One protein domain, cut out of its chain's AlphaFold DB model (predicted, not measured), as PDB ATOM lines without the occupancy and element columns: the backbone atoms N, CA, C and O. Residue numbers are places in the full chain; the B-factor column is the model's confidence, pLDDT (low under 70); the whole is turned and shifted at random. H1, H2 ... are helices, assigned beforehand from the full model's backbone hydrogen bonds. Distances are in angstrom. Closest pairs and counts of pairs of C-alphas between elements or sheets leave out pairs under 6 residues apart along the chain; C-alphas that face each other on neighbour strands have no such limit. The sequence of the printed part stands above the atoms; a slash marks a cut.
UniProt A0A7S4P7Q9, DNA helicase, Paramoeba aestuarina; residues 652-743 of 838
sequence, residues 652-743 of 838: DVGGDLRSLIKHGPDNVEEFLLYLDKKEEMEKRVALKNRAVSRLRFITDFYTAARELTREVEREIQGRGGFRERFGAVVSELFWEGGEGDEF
ATOM      1  N   ASP A 652      95.173 159.311 159.752       53.75
ATOM      2  CA  ASP A 652      93.788 159.784 159.599       53.75
ATOM      3  C   ASP A 652      92.763 158.664 159.401       53.75
ATOM      4  O   ASP A 652      91.717 158.757 160.012       53.75
ATOM      5  N   VAL A 653      93.013 157.562 158.678       61.62
ATOM      6  CA  VAL A 653      92.016 156.461 158.621       61.62
ATOM      7  C   VAL A 653      91.918 155.754 159.973       61.62
ATOM      8  O   VAL A 653      90.820 155.561 160.494       61.62
ATOM      9  N   GLY A 654      93.058 155.420 160.587       66.88
ATOM     10  CA  GLY A 654      93.088 154.907 161.958       66.88
ATOM     11  C   GLY A 654      92.536 155.932 162.954       66.88
ATOM     12  O   GLY A 654      91.762 155.586 163.846       66.88
ATOM     13  N   GLY A 655      92.864 157.217 162.778       68.81
ATOM     14  CA  GLY A 655      92.309 158.333 163.548       68.81
ATOM     15  C   GLY A 655      90.792 158.489 163.408       68.81
ATOM     16  O   GLY A 655      90.106 158.649 164.414       68.81
ATOM     17  N   ASP A 656      90.258 158.373 162.198       70.75
ATOM     18  CA  ASP A 656      88.845 158.493 161.848       70.75
ATOM     19  C   ASP A 656      88.062 157.283 162.353       70.75
ATOM     20  O   ASP A 656      86.967 157.450 162.889       70.75
ATOM     21  N   LEU A 657      88.632 156.075 162.277       75.12
ATOM     22  CA  LEU A 657      88.075 154.871 162.900       75.12
ATOM     23  C   LEU A 657      88.059 154.996 164.433       75.12
ATOM     24  O   LEU A 657      87.030 154.729 165.059       75.12
ATOM     25  N   ARG A 658      89.148 155.485 165.047       76.62
ATOM     26  CA  ARG A 658      89.203 155.799 166.493       76.62
ATOM     27  C   ARG A 658      88.190 156.883 166.878       76.62
ATOM     28  O   ARG A 658      87.557 156.797 167.928       76.62
ATOM     29  N   SER A 659      88.001 157.889 166.030       79.69
ATOM     30  CA  SER A 659      87.030 158.969 166.223       79.69
ATOM     31  C   SER A 659      85.589 158.466 166.104       79.69
ATOM     32  O   SER A 659      84.745 158.800 166.940       79.69
ATOM     33  N   LEU A 660      85.310 157.603 165.119       83.25
ATOM     34  CA  LEU A 660      84.016 156.948 164.939       83.25
ATOM     35  C   LEU A 660      83.598 156.197 166.199       83.25
ATOM     36  O   LEU A 660      82.504 156.443 166.695       83.25
ATOM     37  N   ILE A 661      84.461 155.337 166.742       84.25
ATOM     38  CA  ILE A 661      84.130 154.553 167.939       84.25
ATOM     39  C   ILE A 661      84.070 155.407 169.214       84.25
ATOM     40  O   ILE A 661      83.259 155.152 170.106       84.25
ATOM     41  N   LYS A 662      84.887 156.464 169.294       85.06
ATOM     42  CA  LYS A 662      84.870 157.413 170.415       85.06
ATOM     43  C   LYS A 662      83.534 158.153 170.520       85.06
ATOM     44  O   LYS A 662      83.079 158.421 171.629       85.06
ATOM     45  N   HIS A 663      82.929 158.496 169.383       84.62
ATOM     46  CA  HIS A 663      81.669 159.242 169.315       84.62
ATOM     47  C   HIS A 663      80.440 158.373 169.018       84.62
ATOM     48  O   HIS A 663      79.317 158.871 169.085       84.62
ATOM     49  N   GLY A 664      80.646 157.105 168.674       85.62
ATOM     50  CA  GLY A 664      79.594 156.139 168.399       85.62
ATOM     51  C   GLY A 664      79.188 155.319 169.629       85.62
ATOM     52  O   GLY A 664      79.843 155.379 170.679       85.62
ATOM     53  N   PRO A 665      78.089 154.561 169.510       88.31
ATOM     54  CA  PRO A 665      77.603 153.677 170.567       88.31
ATOM     55  C   PRO A 665      78.586 152.533 170.871       88.31
ATOM     56  O   PRO A 665      79.342 152.090 170.009       88.31
ATOM     57  N   ASP A 666      78.570 152.067 172.122       88.94
ATOM     58  CA  ASP A 666      79.443 151.002 172.649       88.94
ATOM     59  C   ASP A 666      78.757 149.620 172.583       88.94
ATOM     60  O   ASP A 666      78.798 148.815 173.511       88.94
ATOM     61  N   ASN A 667      78.048 149.378 171.483       88.38
ATOM     62  CA  ASN A 667      77.325 148.148 171.187       88.38
ATOM     63  C   ASN A 667      77.403 147.893 169.678       88.38
ATOM     64  O   ASN A 667      77.253 148.827 168.896       88.38
ATOM     65  N   VAL A 668      77.635 146.645 169.271       88.00
ATOM     66  CA  VAL A 668      77.885 146.301 167.866       88.00
ATOM     67  C   VAL A 668      76.693 146.627 166.964       88.00
ATOM     68  O   VAL A 668      76.873 147.293 165.945       88.00
ATOM     69  N   GLU A 669      75.485 146.196 167.328       89.94
ATOM     70  CA  GLU A 669      74.283 146.412 166.513       89.94
ATOM     71  C   GLU A 669      73.970 147.905 166.377       89.94
ATOM     72  O   GLU A 669      73.755 148.412 165.270       89.94
ATOM     73  N   GLU A 670      74.024 148.639 167.491       90.88
ATOM     74  CA  GLU A 670      73.825 150.089 167.487       90.88
ATOM     75  C   GLU A 670      74.918 150.814 166.691       90.88
ATOM     76  O   GLU A 670      74.643 151.814 166.022       90.88
ATOM     77  N   PHE A 671      76.157 150.315 166.731       91.44
ATOM     78  CA  PHE A 671      77.279 150.905 166.011       91.44
ATOM     79  C   PHE A 671      77.178 150.667 164.507       91.44
ATOM     80  O   PHE A 671      77.405 151.600 163.740       91.44
ATOM     81  N   LEU A 672      76.751 149.482 164.062       90.88
ATOM     82  CA  LEU A 672      76.460 149.224 162.647       90.88
ATOM     83  C   LEU A 672      75.363 150.164 162.123       90.88
ATOM     84  O   LEU A 672      75.549 150.801 161.086       90.88
ATOM     85  N   LEU A 673      74.276 150.342 162.883       90.88
ATOM     86  CA  LEU A 673      73.221 151.309 162.551       90.88
ATOM     87  C   LEU A 673      73.740 152.755 162.527       90.88
ATOM     88  O   LEU A 673      73.322 153.562 161.692       90.88
ATOM     89  N   TYR A 674      74.641 153.104 163.448       91.44
ATOM     90  CA  TYR A 674      75.307 154.406 163.472       91.44
ATOM     91  C   TYR A 674      76.167 154.628 162.220       91.44
ATOM     92  O   TYR A 674      76.091 155.705 161.624       91.44
ATOM     93  N   LEU A 675      76.930 153.618 161.786       90.75
ATOM     94  CA  LEU A 675      77.733 153.673 160.563       90.75
ATOM     95  C   LEU A 675      76.860 153.884 159.325       90.75
ATOM     96  O   LEU A 675      77.179 154.759 158.526       90.75
ATOM     97  N   ASP A 676      75.748 153.159 159.194       90.75
ATOM     98  CA  ASP A 676      74.850 153.290 158.038       90.75
ATOM     99  C   ASP A 676      74.233 154.694 157.960       90.75
ATOM    100  O   ASP A 676      74.281 155.346 156.913       90.75
ATOM    101  N   LYS A 677      73.747 155.225 159.093       87.81
ATOM    102  CA  LYS A 677      73.215 156.599 159.167       87.81
ATOM    103  C   LYS A 677      74.268 157.646 158.806       87.81
ATOM    104  O   LYS A 677      73.958 158.638 158.140       87.81
ATOM    105  N   LYS A 678      75.504 157.460 159.273       86.62
ATOM    106  CA  LYS A 678      76.591 158.415 159.047       86.62
ATOM    107  C   LYS A 678      77.116 158.346 157.612       86.62
ATOM    108  O   LYS A 678      77.327 159.396 157.011       86.62
ATOM    109  N   GLU A 679      77.229 157.149 157.036       88.25
ATOM    110  CA  GLU A 679      77.556 156.965 155.620       88.25
ATOM    111  C   GLU A 679      76.516 157.647 154.731       88.25
ATOM    112  O   GLU A 679      76.882 158.389 153.822       88.25
ATOM    113  N   GLU A 680      75.226 157.433 154.995       83.50
ATOM    114  CA  GLU A 680      74.156 158.034 154.202       83.50
ATOM    115  C   GLU A 680      74.186 159.567 154.292       83.50
ATOM    116  O   GLU A 680      74.081 160.257 153.275       83.50
ATOM    117  N   MET A 681      74.402 160.111 155.495       79.56
ATOM    118  CA  MET A 681      74.570 161.548 155.709       79.56
ATOM    119  C   MET A 681      75.773 162.099 154.929       79.56
ATOM    120  O   MET A 681      75.636 163.092 154.210       79.56
ATOM    121  N   GLU A 682      76.941 161.463 155.035       76.81
ATOM    122  CA  GLU A 682      78.154 161.902 154.342       76.81
ATOM    123  C   GLU A 682      78.034 161.765 152.820       76.81
ATOM    124  O   GLU A 682      78.430 162.682 152.098       76.81
ATOM    125  N   LYS A 683      77.435 160.676 152.316       75.88
ATOM    126  CA  LYS A 683      77.135 160.507 150.887       75.88
ATOM    127  C   LYS A 683      76.185 161.583 150.398       75.88
ATOM    128  O   LYS A 683      76.423 162.146 149.337       75.88
ATOM    129  N   ARG A 684      75.147 161.922 151.166       70.81
ATOM    130  CA  ARG A 684      74.212 162.997 150.814       70.81
ATOM    131  C   ARG A 684      74.932 164.338 150.695       70.81
ATOM    132  O   ARG A 684      74.711 165.053 149.723       70.81
ATOM    133  N   VAL A 685      75.832 164.655 151.630       62.09
ATOM    134  CA  VAL A 685      76.671 165.866 151.565       62.09
ATOM    135  C   VAL A 685      77.600 165.831 150.350       62.09
ATOM    136  O   VAL A 685      77.687 166.815 149.620       62.09
ATOM    137  N   ALA A 686      78.270 164.707 150.095       58.31
ATOM    138  CA  ALA A 686      79.197 164.579 148.976       58.31
ATOM    139  C   ALA A 686      78.493 164.603 147.605       58.31
ATOM    140  O   ALA A 686      79.007 165.237 146.689       58.31
ATOM    141  N   LEU A 687      77.305 164.000 147.478       65.44
ATOM    142  CA  LEU A 687      76.433 164.087 146.297       65.44
ATOM    143  C   LEU A 687      75.986 165.525 146.051       65.44
ATOM    144  O   LEU A 687      76.086 166.010 144.928       65.44
ATOM    145  N   LYS A 688      75.553 166.223 147.108       58.97
ATOM    146  CA  LYS A 688      75.148 167.631 147.027       58.97
ATOM    147  C   LYS A 688      76.291 168.527 146.536       58.97
ATOM    148  O   LYS A 688      76.045 169.468 145.797       58.97
ATOM    149  N   ASN A 689      77.525 168.182 146.900       46.47
ATOM    150  CA  ASN A 689      78.741 168.879 146.476       46.47
ATOM    151  C   ASN A 689      79.379 168.283 145.206       46.47
ATOM    152  O   ASN A 689      80.514 168.630 144.897       46.47
ATOM    153  N   ARG A 690      78.714 167.332 144.529       50.34
ATOM    154  CA  ARG A 690      79.209 166.614 143.335       50.34
ATOM    155  C   ARG A 690      80.629 166.041 143.470       50.34
ATOM    156  O   ARG A 690      81.330 165.812 142.490       50.34
ATOM    157  N   ALA A 691      81.048 165.726 144.694       49.19
ATOM    158  CA  ALA A 691      82.394 165.269 145.007       49.19
ATOM    159  C   ALA A 691      82.534 163.758 144.742       49.19
ATOM    160  O   ALA A 691      82.573 162.945 145.670       49.19
ATOM    161  N   VAL A 692      82.607 163.368 143.464       49.44
ATOM    162  CA  VAL A 692      82.647 161.959 143.013       49.44
ATOM    163  C   VAL A 692      83.781 161.171 143.679       49.44
ATOM    164  O   VAL A 692      83.573 160.050 144.153       49.44
ATOM    165  N   SER A 693      84.968 161.769 143.798       44.09
ATOM    166  CA  SER A 693      86.116 161.157 144.482       44.09
ATOM    167  C   SER A 693      85.858 160.947 145.979       44.09
ATOM    168  O   SER A 693      86.208 159.903 146.532       44.09
ATOM    169  N   ARG A 694      85.165 161.891 146.634       57.12
ATOM    170  CA  ARG A 694      84.783 161.781 148.051       57.12
ATOM    171  C   ARG A 694      83.705 160.720 148.261       57.12
ATOM    172  O   ARG A 694      83.785 159.989 149.241       57.12
ATOM    173  N   LEU A 695      82.746 160.578 147.345       60.66
ATOM    174  CA  LEU A 695      81.723 159.524 147.403       60.66
ATOM    175  C   LEU A 695      82.327 158.121 147.377       60.66
ATOM    176  O   LEU A 695      81.909 157.246 148.141       60.66
ATOM    177  N   ARG A 696      83.334 157.921 146.522       55.41
ATOM    178  CA  ARG A 696      84.073 156.658 146.435       55.41
ATOM    179  C   ARG A 696      84.845 156.383 147.729       55.41
ATOM    180  O   ARG A 696      84.691 155.302 148.285       55.41
ATOM    181  N   PHE A 697      85.551 157.381 148.270       60.81
ATOM    182  CA  PHE A 697      86.226 157.260 149.571       60.81
ATOM    183  C   PHE A 697      85.262 156.925 150.716       60.81
ATOM    184  O   PHE A 697      85.538 156.012 151.485       60.81
ATOM    185  N   ILE A 698      84.130 157.634 150.823       64.56
ATOM    186  CA  ILE A 698      83.117 157.396 151.866       64.56
ATOM    187  C   ILE A 698      82.645 155.941 151.795       64.56
ATOM    188  O   ILE A 698      82.630 155.246 152.806       64.56
ATOM    189  N   THR A 699      82.315 155.463 150.594       69.62
ATOM    190  CA  THR A 699      81.853 154.084 150.396       69.62
ATOM    191  C   THR A 699      82.900 153.067 150.854       69.62
ATOM    192  O   THR A 699      82.572 152.153 151.612       69.62
ATOM    193  N   ASP A 700      84.159 153.240 150.446       63.00
ATOM    194  CA  ASP A 700      85.251 152.333 150.813       63.00
ATOM    195  C   ASP A 700      85.526 152.367 152.332       63.00
ATOM    196  O   ASP A 700      85.651 151.320 152.972       63.00
ATOM    197  N   PHE A 701      85.543 153.559 152.935       71.88
ATOM    198  CA  PHE A 701      85.802 153.760 154.362       71.88
ATOM    199  C   PHE A 701      84.721 153.138 155.258       71.88
ATOM    200  O   PHE A 701      85.042 152.396 156.185       71.88
ATOM    201  N   TYR A 702      83.438 153.389 154.982       78.81
ATOM    202  CA  TYR A 702      82.348 152.821 155.785       78.81
ATOM    203  C   TYR A 702      82.186 151.315 155.561       78.81
ATOM    204  O   TYR A 702      81.797 150.591 156.479       78.81
ATOM    205  N   THR A 703      82.541 150.816 154.375       74.75
ATOM    206  CA  THR A 703      82.655 149.371 154.135       74.75
ATOM    207  C   THR A 703      83.717 148.763 155.047       74.75
ATOM    208  O   THR A 703      83.403 147.834 155.791       74.75
ATOM    209  N   ALA A 704      84.911 149.358 155.098       69.44
ATOM    210  CA  ALA A 704      85.974 148.936 156.005       69.44
ATOM    211  C   ALA A 704      85.575 149.027 157.493       69.44
ATOM    212  O   ALA A 704      85.837 148.102 158.258       69.44
ATOM    213  N   ALA A 705      84.899 150.104 157.911       77.44
ATOM    214  CA  ALA A 705      84.446 150.275 159.293       77.44
ATOM    215  C   ALA A 705      83.424 149.204 159.716       77.44
ATOM    216  O   ALA A 705      83.494 148.685 160.833       77.44
ATOM    217  N   ARG A 706      82.489 148.838 158.826       84.75
ATOM    218  CA  ARG A 706      81.521 147.754 159.069       84.75
ATOM    219  C   ARG A 706      82.188 146.391 159.132       84.75
ATOM    220  O   ARG A 706      81.816 145.581 159.977       84.75
ATOM    221  N   GLU A 707      83.138 146.133 158.238       74.50
ATOM    222  CA  GLU A 707      83.935 144.907 158.271       74.50
ATOM    223  C   GLU A 707      84.662 144.792 159.610       74.50
ATOM    224  O   GLU A 707      84.411 143.832 160.330       74.50
ATOM    225  N   LEU A 708      85.420 145.821 160.009       75.06
ATOM    226  CA  LEU A 708      86.101 145.892 161.306       75.06
ATOM    227  C   LEU A 708      85.141 145.689 162.490       75.06
ATOM    228  O   LEU A 708      85.443 144.926 163.402       75.06
ATOM    229  N   THR A 709      83.971 146.329 162.468       83.19
ATOM    230  CA  THR A 709      82.953 146.192 163.525       83.19
ATOM    231  C   THR A 709      82.508 144.740 163.696       83.19
ATOM    232  O   THR A 709      82.499 144.220 164.812       83.19
ATOM    233  N   ARG A 710      82.192 144.067 162.583       79.44
ATOM    234  CA  ARG A 710      81.833 142.640 162.578       79.44
ATOM    235  C   ARG A 710      83.009 141.756 162.992       79.44
ATOM    236  O   ARG A 710      82.786 140.673 163.526       79.44
ATOM    237  N   GLU A 711      84.248 142.191 162.765       71.50
ATOM    238  CA  GLU A 711      85.420 141.417 163.189       71.50
ATOM    239  C   GLU A 711      85.604 141.461 164.702       71.50
ATOM    240  O   GLU A 711      85.753 140.403 165.312       71.50
ATOM    241  N   VAL A 712      85.523 142.653 165.296       78.19
ATOM    242  CA  VAL A 712      85.633 142.869 166.749       78.19
ATOM    243  C   VAL A 712      84.527 142.127 167.512       78.19
ATOM    244  O   VAL A 712      84.733 141.697 168.644       78.19
ATOM    245  N   GLU A 713      83.351 141.952 166.902       80.69
ATOM    246  CA  GLU A 713      82.259 141.144 167.459       80.69
ATOM    247  C   GLU A 713      82.584 139.643 167.495       80.69
ATOM    248  O   GLU A 713      82.268 138.964 168.471       80.69
ATOM    249  N   ARG A 714      83.233 139.115 166.448       72.44
ATOM    250  CA  ARG A 714      83.591 137.686 166.356       72.44
ATOM    251  C   ARG A 714      84.784 137.300 167.227       72.44
ATOM    252  O   ARG A 714      85.023 136.111 167.432       72.44
ATOM    253  N   GLU A 715      85.536 138.268 167.733       67.50
ATOM    254  CA  GLU A 715      86.655 138.047 168.643       67.50
ATOM    255  C   GLU A 715      86.131 137.775 170.070       67.50
ATOM    256  O   GLU A 715      86.060 138.645 170.934       67.50
ATOM    257  N   ILE A 716      85.707 136.528 170.306       51.41
ATOM    258  CA  ILE A 716      84.987 136.080 171.516       51.41
ATOM    259  C   ILE A 716      85.853 136.126 172.803       51.41
ATOM    260  O   ILE A 716      85.327 135.996 173.906       51.41
ATOM    261  N   GLN A 717      87.176 136.323 172.711       52.25
ATOM    262  CA  GLN A 717      88.113 136.082 173.826       52.25
ATOM    263  C   GLN A 717      88.706 137.329 174.521       52.25
ATOM    264  O   GLN A 717      89.604 137.191 175.351       52.25
ATOM    265  N   GLY A 718      88.209 138.540 174.252       56.12
ATOM    266  CA  GLY A 718      88.712 139.762 174.903       56.12
ATOM    267  C   GLY A 718      87.966 140.142 176.192       56.12
ATOM    268  O   GLY A 718      86.746 140.295 176.180       56.12
ATOM    269  N   ARG A 719      88.687 140.389 177.299       55.78
ATOM    270  CA  ARG A 719      88.152 141.155 178.448       55.78
ATOM    271  C   ARG A 719      87.990 142.626 178.017       55.78
ATOM    272  O   ARG A 719      88.933 143.169 177.460       55.78
ATOM    273  N   GLY A 720      86.833 143.255 178.258       68.88
ATOM    274  CA  GLY A 720      86.591 144.686 177.966       68.88
ATOM    275  C   GLY A 720      85.261 144.971 177.253       68.88
ATOM    276  O   GLY A 720      84.518 144.041 176.936       68.88
ATOM    277  N   GLY A 721      84.941 146.247 177.006       81.50
ATOM    278  CA  GLY A 721      83.781 146.692 176.203       81.50
ATOM    279  C   GLY A 721      84.058 146.687 174.689       81.50
ATOM    280  O   GLY A 721      85.211 146.566 174.276       81.50
ATOM    281  N   PHE A 722      83.029 146.824 173.840       86.00
ATOM    282  CA  PHE A 722      83.195 146.836 172.373       86.00
ATOM    283  C   PHE A 722      84.143 147.954 171.915       86.00
ATOM    284  O   PHE A 722      85.057 147.708 171.132       86.00
ATOM    285  N   ARG A 723      83.985 149.157 172.467       87.00
ATOM    286  CA  ARG A 723      84.805 150.339 172.187       87.00
ATOM    287  C   ARG A 723      86.278 150.126 172.505       87.00
ATOM    288  O   ARG A 723      87.131 150.542 171.726       87.00
ATOM    289  N   GLU A 724      86.573 149.504 173.642       83.25
ATOM    290  CA  GLU A 724      87.947 149.220 174.066       83.25
ATOM    291  C   GLU A 724      88.605 148.212 173.120       83.25
ATOM    292  O   GLU A 724      89.687 148.481 172.596       83.25
ATOM    293  N   ARG A 725      87.907 147.109 172.811       82.38
ATOM    294  CA  ARG A 725      88.388 146.103 171.852       82.38
ATOM    295  C   ARG A 725      88.596 146.698 170.460       82.38
ATOM    296  O   ARG A 725      89.647 146.505 169.861       82.38
ATOM    297  N   PHE A 726      87.643 147.488 169.970       83.19
ATOM    298  CA  PHE A 726      87.749 148.160 168.675       83.19
ATOM    299  C   PHE A 726      88.942 149.124 168.635       83.19
ATOM    300  O   PHE A 726      89.706 149.127 167.672       83.19
ATOM    301  N   GLY A 727      89.135 149.928 169.686       78.06
ATOM    302  CA  GLY A 727      90.268 150.849 169.793       78.06
ATOM    303  C   GLY A 727      91.627 150.140 169.827       78.06
ATOM    304  O   GLY A 727      92.572 150.614 169.190       78.06
ATOM    305  N   ALA A 728      91.716 149.001 170.522       77.44
ATOM    306  CA  ALA A 728      92.920 148.172 170.570       77.44
ATOM    307  C   ALA A 728      93.260 147.591 169.189       77.44
ATOM    308  O   ALA A 728      94.370 147.799 168.704       77.44
ATOM    309  N   VAL A 729      92.277 146.986 168.511       75.62
ATOM    310  CA  VAL A 729      92.442 146.417 167.163       75.62
ATOM    311  C   VAL A 729      92.903 147.484 166.163       75.62
ATOM    312  O   VAL A 729      93.850 147.264 165.412       75.62
ATOM    313  N   VAL A 730      92.305 148.682 166.182       75.00
ATOM    314  CA  VAL A 730      92.753 149.793 165.318       75.00
ATOM    315  C   VAL A 730      94.185 150.227 165.647       75.00
ATOM    316  O   VAL A 730      94.942 150.565 164.746       75.00
ATOM    317  N   SER A 731      94.590 150.212 166.915       73.00
ATOM    318  CA  SER A 731      95.952 150.614 167.296       73.00
ATOM    319  C   SER A 731      97.011 149.581 166.892       73.00
ATOM    320  O   SER A 731      98.152 149.955 166.647       73.00
ATOM    321  N   GLU A 732      96.642 148.305 166.779       71.62
ATOM    322  CA  GLU A 732      97.535 147.229 166.329       71.62
ATOM    323  C   GLU A 732      97.673 147.171 164.793       71.62
ATOM    324  O   GLU A 732      98.755 146.909 164.263       71.62
ATOM    325  N   LEU A 733      96.585 147.460 164.070       70.19
ATOM    326  CA  LEU A 733      96.511 147.393 162.602       70.19
ATOM    327  C   LEU A 733      97.183 148.549 161.874       70.19
ATOM    328  O   LEU A 733      97.635 148.399 160.735       70.19
ATOM    329  N   PHE A 734      97.167 149.731 162.477       69.75
ATOM    330  CA  PHE A 734      97.744 150.914 161.868       69.75
ATOM    331  C   PHE A 734      99.151 151.079 162.400       69.75
ATOM    332  O   PHE A 734      99.371 151.385 163.569       69.75
ATOM    333  N   TRP A 735     100.113 150.863 161.515       66.06
ATOM    334  CA  TRP A 735     101.500 151.062 161.861       66.06
ATOM    335  C   TRP A 735     101.821 152.546 161.776       66.06
ATOM    336  O   TRP A 735     101.798 153.151 160.702       66.06
ATOM    337  N   GLU A 736     102.085 153.141 162.935       56.66
ATOM    338  CA  GLU A 736     102.407 154.565 163.033       56.66
ATOM    339  C   GLU A 736     103.898 154.845 162.755       56.66
ATOM    340  O   GLU A 736     104.231 155.987 162.446       56.66
ATOM    341  N   GLY A 737     104.748 153.803 162.721       52.41
ATOM    342  CA  GLY A 737     106.180 153.868 162.386       52.41
ATOM    343  C   GLY A 737     107.030 154.697 163.359       52.41
ATOM    344  O   GLY A 737     106.552 155.639 163.990       52.41
ATOM    345  N   GLY A 738     108.306 154.342 163.503       45.69
ATOM    346  CA  GLY A 738     109.315 155.147 164.199       45.69
ATOM    347  C   GLY A 738     110.202 155.902 163.202       45.69
ATOM    348  O   GLY A 738     110.214 155.625 162.008       45.69
ATOM    349  N   GLU A 739     110.979 156.891 163.649       33.16
ATOM    350  CA  GLU A 739     112.024 157.464 162.785       33.16
ATOM    351  C   GLU A 739     113.112 156.390 162.541       33.16
ATOM    352  O   GLU A 739     113.872 156.080 163.451       33.16
ATOM    353  N   GLY A 740     113.158 155.798 161.331       47.16
ATOM    354  CA  GLY A 740     114.238 154.888 160.886       47.16
ATOM    355  C   GLY A 740     113.841 153.559 160.212       47.16
ATOM    356  O   GLY A 740     114.714 152.753 159.930       47.16
ATOM    357  N   ASP A 741     112.559 153.314 159.939       54.38
ATOM    358  CA  ASP A 741     112.009 151.950 159.827       54.38
ATOM    359  C   ASP A 741     112.680 150.952 158.854       54.38
ATOM    360  O   ASP A 741     112.524 151.028 157.629       54.38
ATOM    361  N   GLU A 742     113.297 149.930 159.451       58.91
ATOM    362  CA  GLU A 742     113.355 148.568 158.927       58.91
ATOM    363  C   GLU A 742     111.938 147.973 158.980       58.91
ATOM    364  O   GLU A 742     111.256 148.039 160.004       58.91
ATOM    365  N   PHE A 743     111.458 147.426 157.860       72.38
ATOM    366  CA  PHE A 743     110.216 146.659 157.863       72.38
ATOM    367  C   PHE A 743     110.436 145.390 158.679       72.38
ATOM    368  O   PHE A 743     111.425 144.688 158.473       72.38
TER     369      PHE A 743
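This is residues 652 to 743 of the 838 residues of the protein "DNA helicase" of Paramoeba aestuarina (UniProt A0A7S4P7Q9). A long helical hairpin, H3 and H2 side by side, makes one arm of a V; the shorter helices H1 and H4, also side by side, make the other arm, H4 packing on residues 708 to 713 of H3. Beyond H4, residues 737 to 743 stick out as a free tail. The printed part has 92 residues with four named helices in the order H1, H2, H3, H4 and no named strand; its class is all helix. It is only just loose, close to compact, with a radius of gyration of the C-alphas of 14.8 A, and flat, with spans of 41 by 38 by 19 A.

The longest helix, H3, is residues 692 to 714, 33.7 A from first to last C-alpha, ending at C-alpha 714 at (83.591, 137.686, 166.356). H2 is residues 668 to 688, 29.9 A. H1 is residues 652 to 663, 15.5 A, from C-alpha 652 at (93.788, 159.784, 159.599). H4 is residues 722 to 733, 16.5 A.

H3 and H2 form a hairpin and touch at a shallow tilt of 2 degrees, opposite ways; their closest C-alphas, of Leu 695 and Lys 683, are 5.8 A apart. H3 touches H4 with residues 708 to 713 alone, at a steep tilt of 66 degrees; the closest C-alphas are Val 712 and Phe 726, 6.0 A. H4 touches H1 at a shallow tilt of 8 degrees, opposite ways, closest at C-alphas Arg 723 and Ile 661, 6.0 A. H1 and H3 are close but not clearly touching, with C-alphas Leu 657 and Ala 705 closest at 6.9 A. In H1, H2, H3 and H4 every O i to N i+4 pair is within hydrogen-bond range.

The C-alphas farthest apart, of Lys 688 and Glu 742, are 44.3 A apart. The printed part has no cut and no long link. Mean pLDDT of the printed part is 72.0; 36 residues are under 70, among them 685 to 700 and 734 to 742.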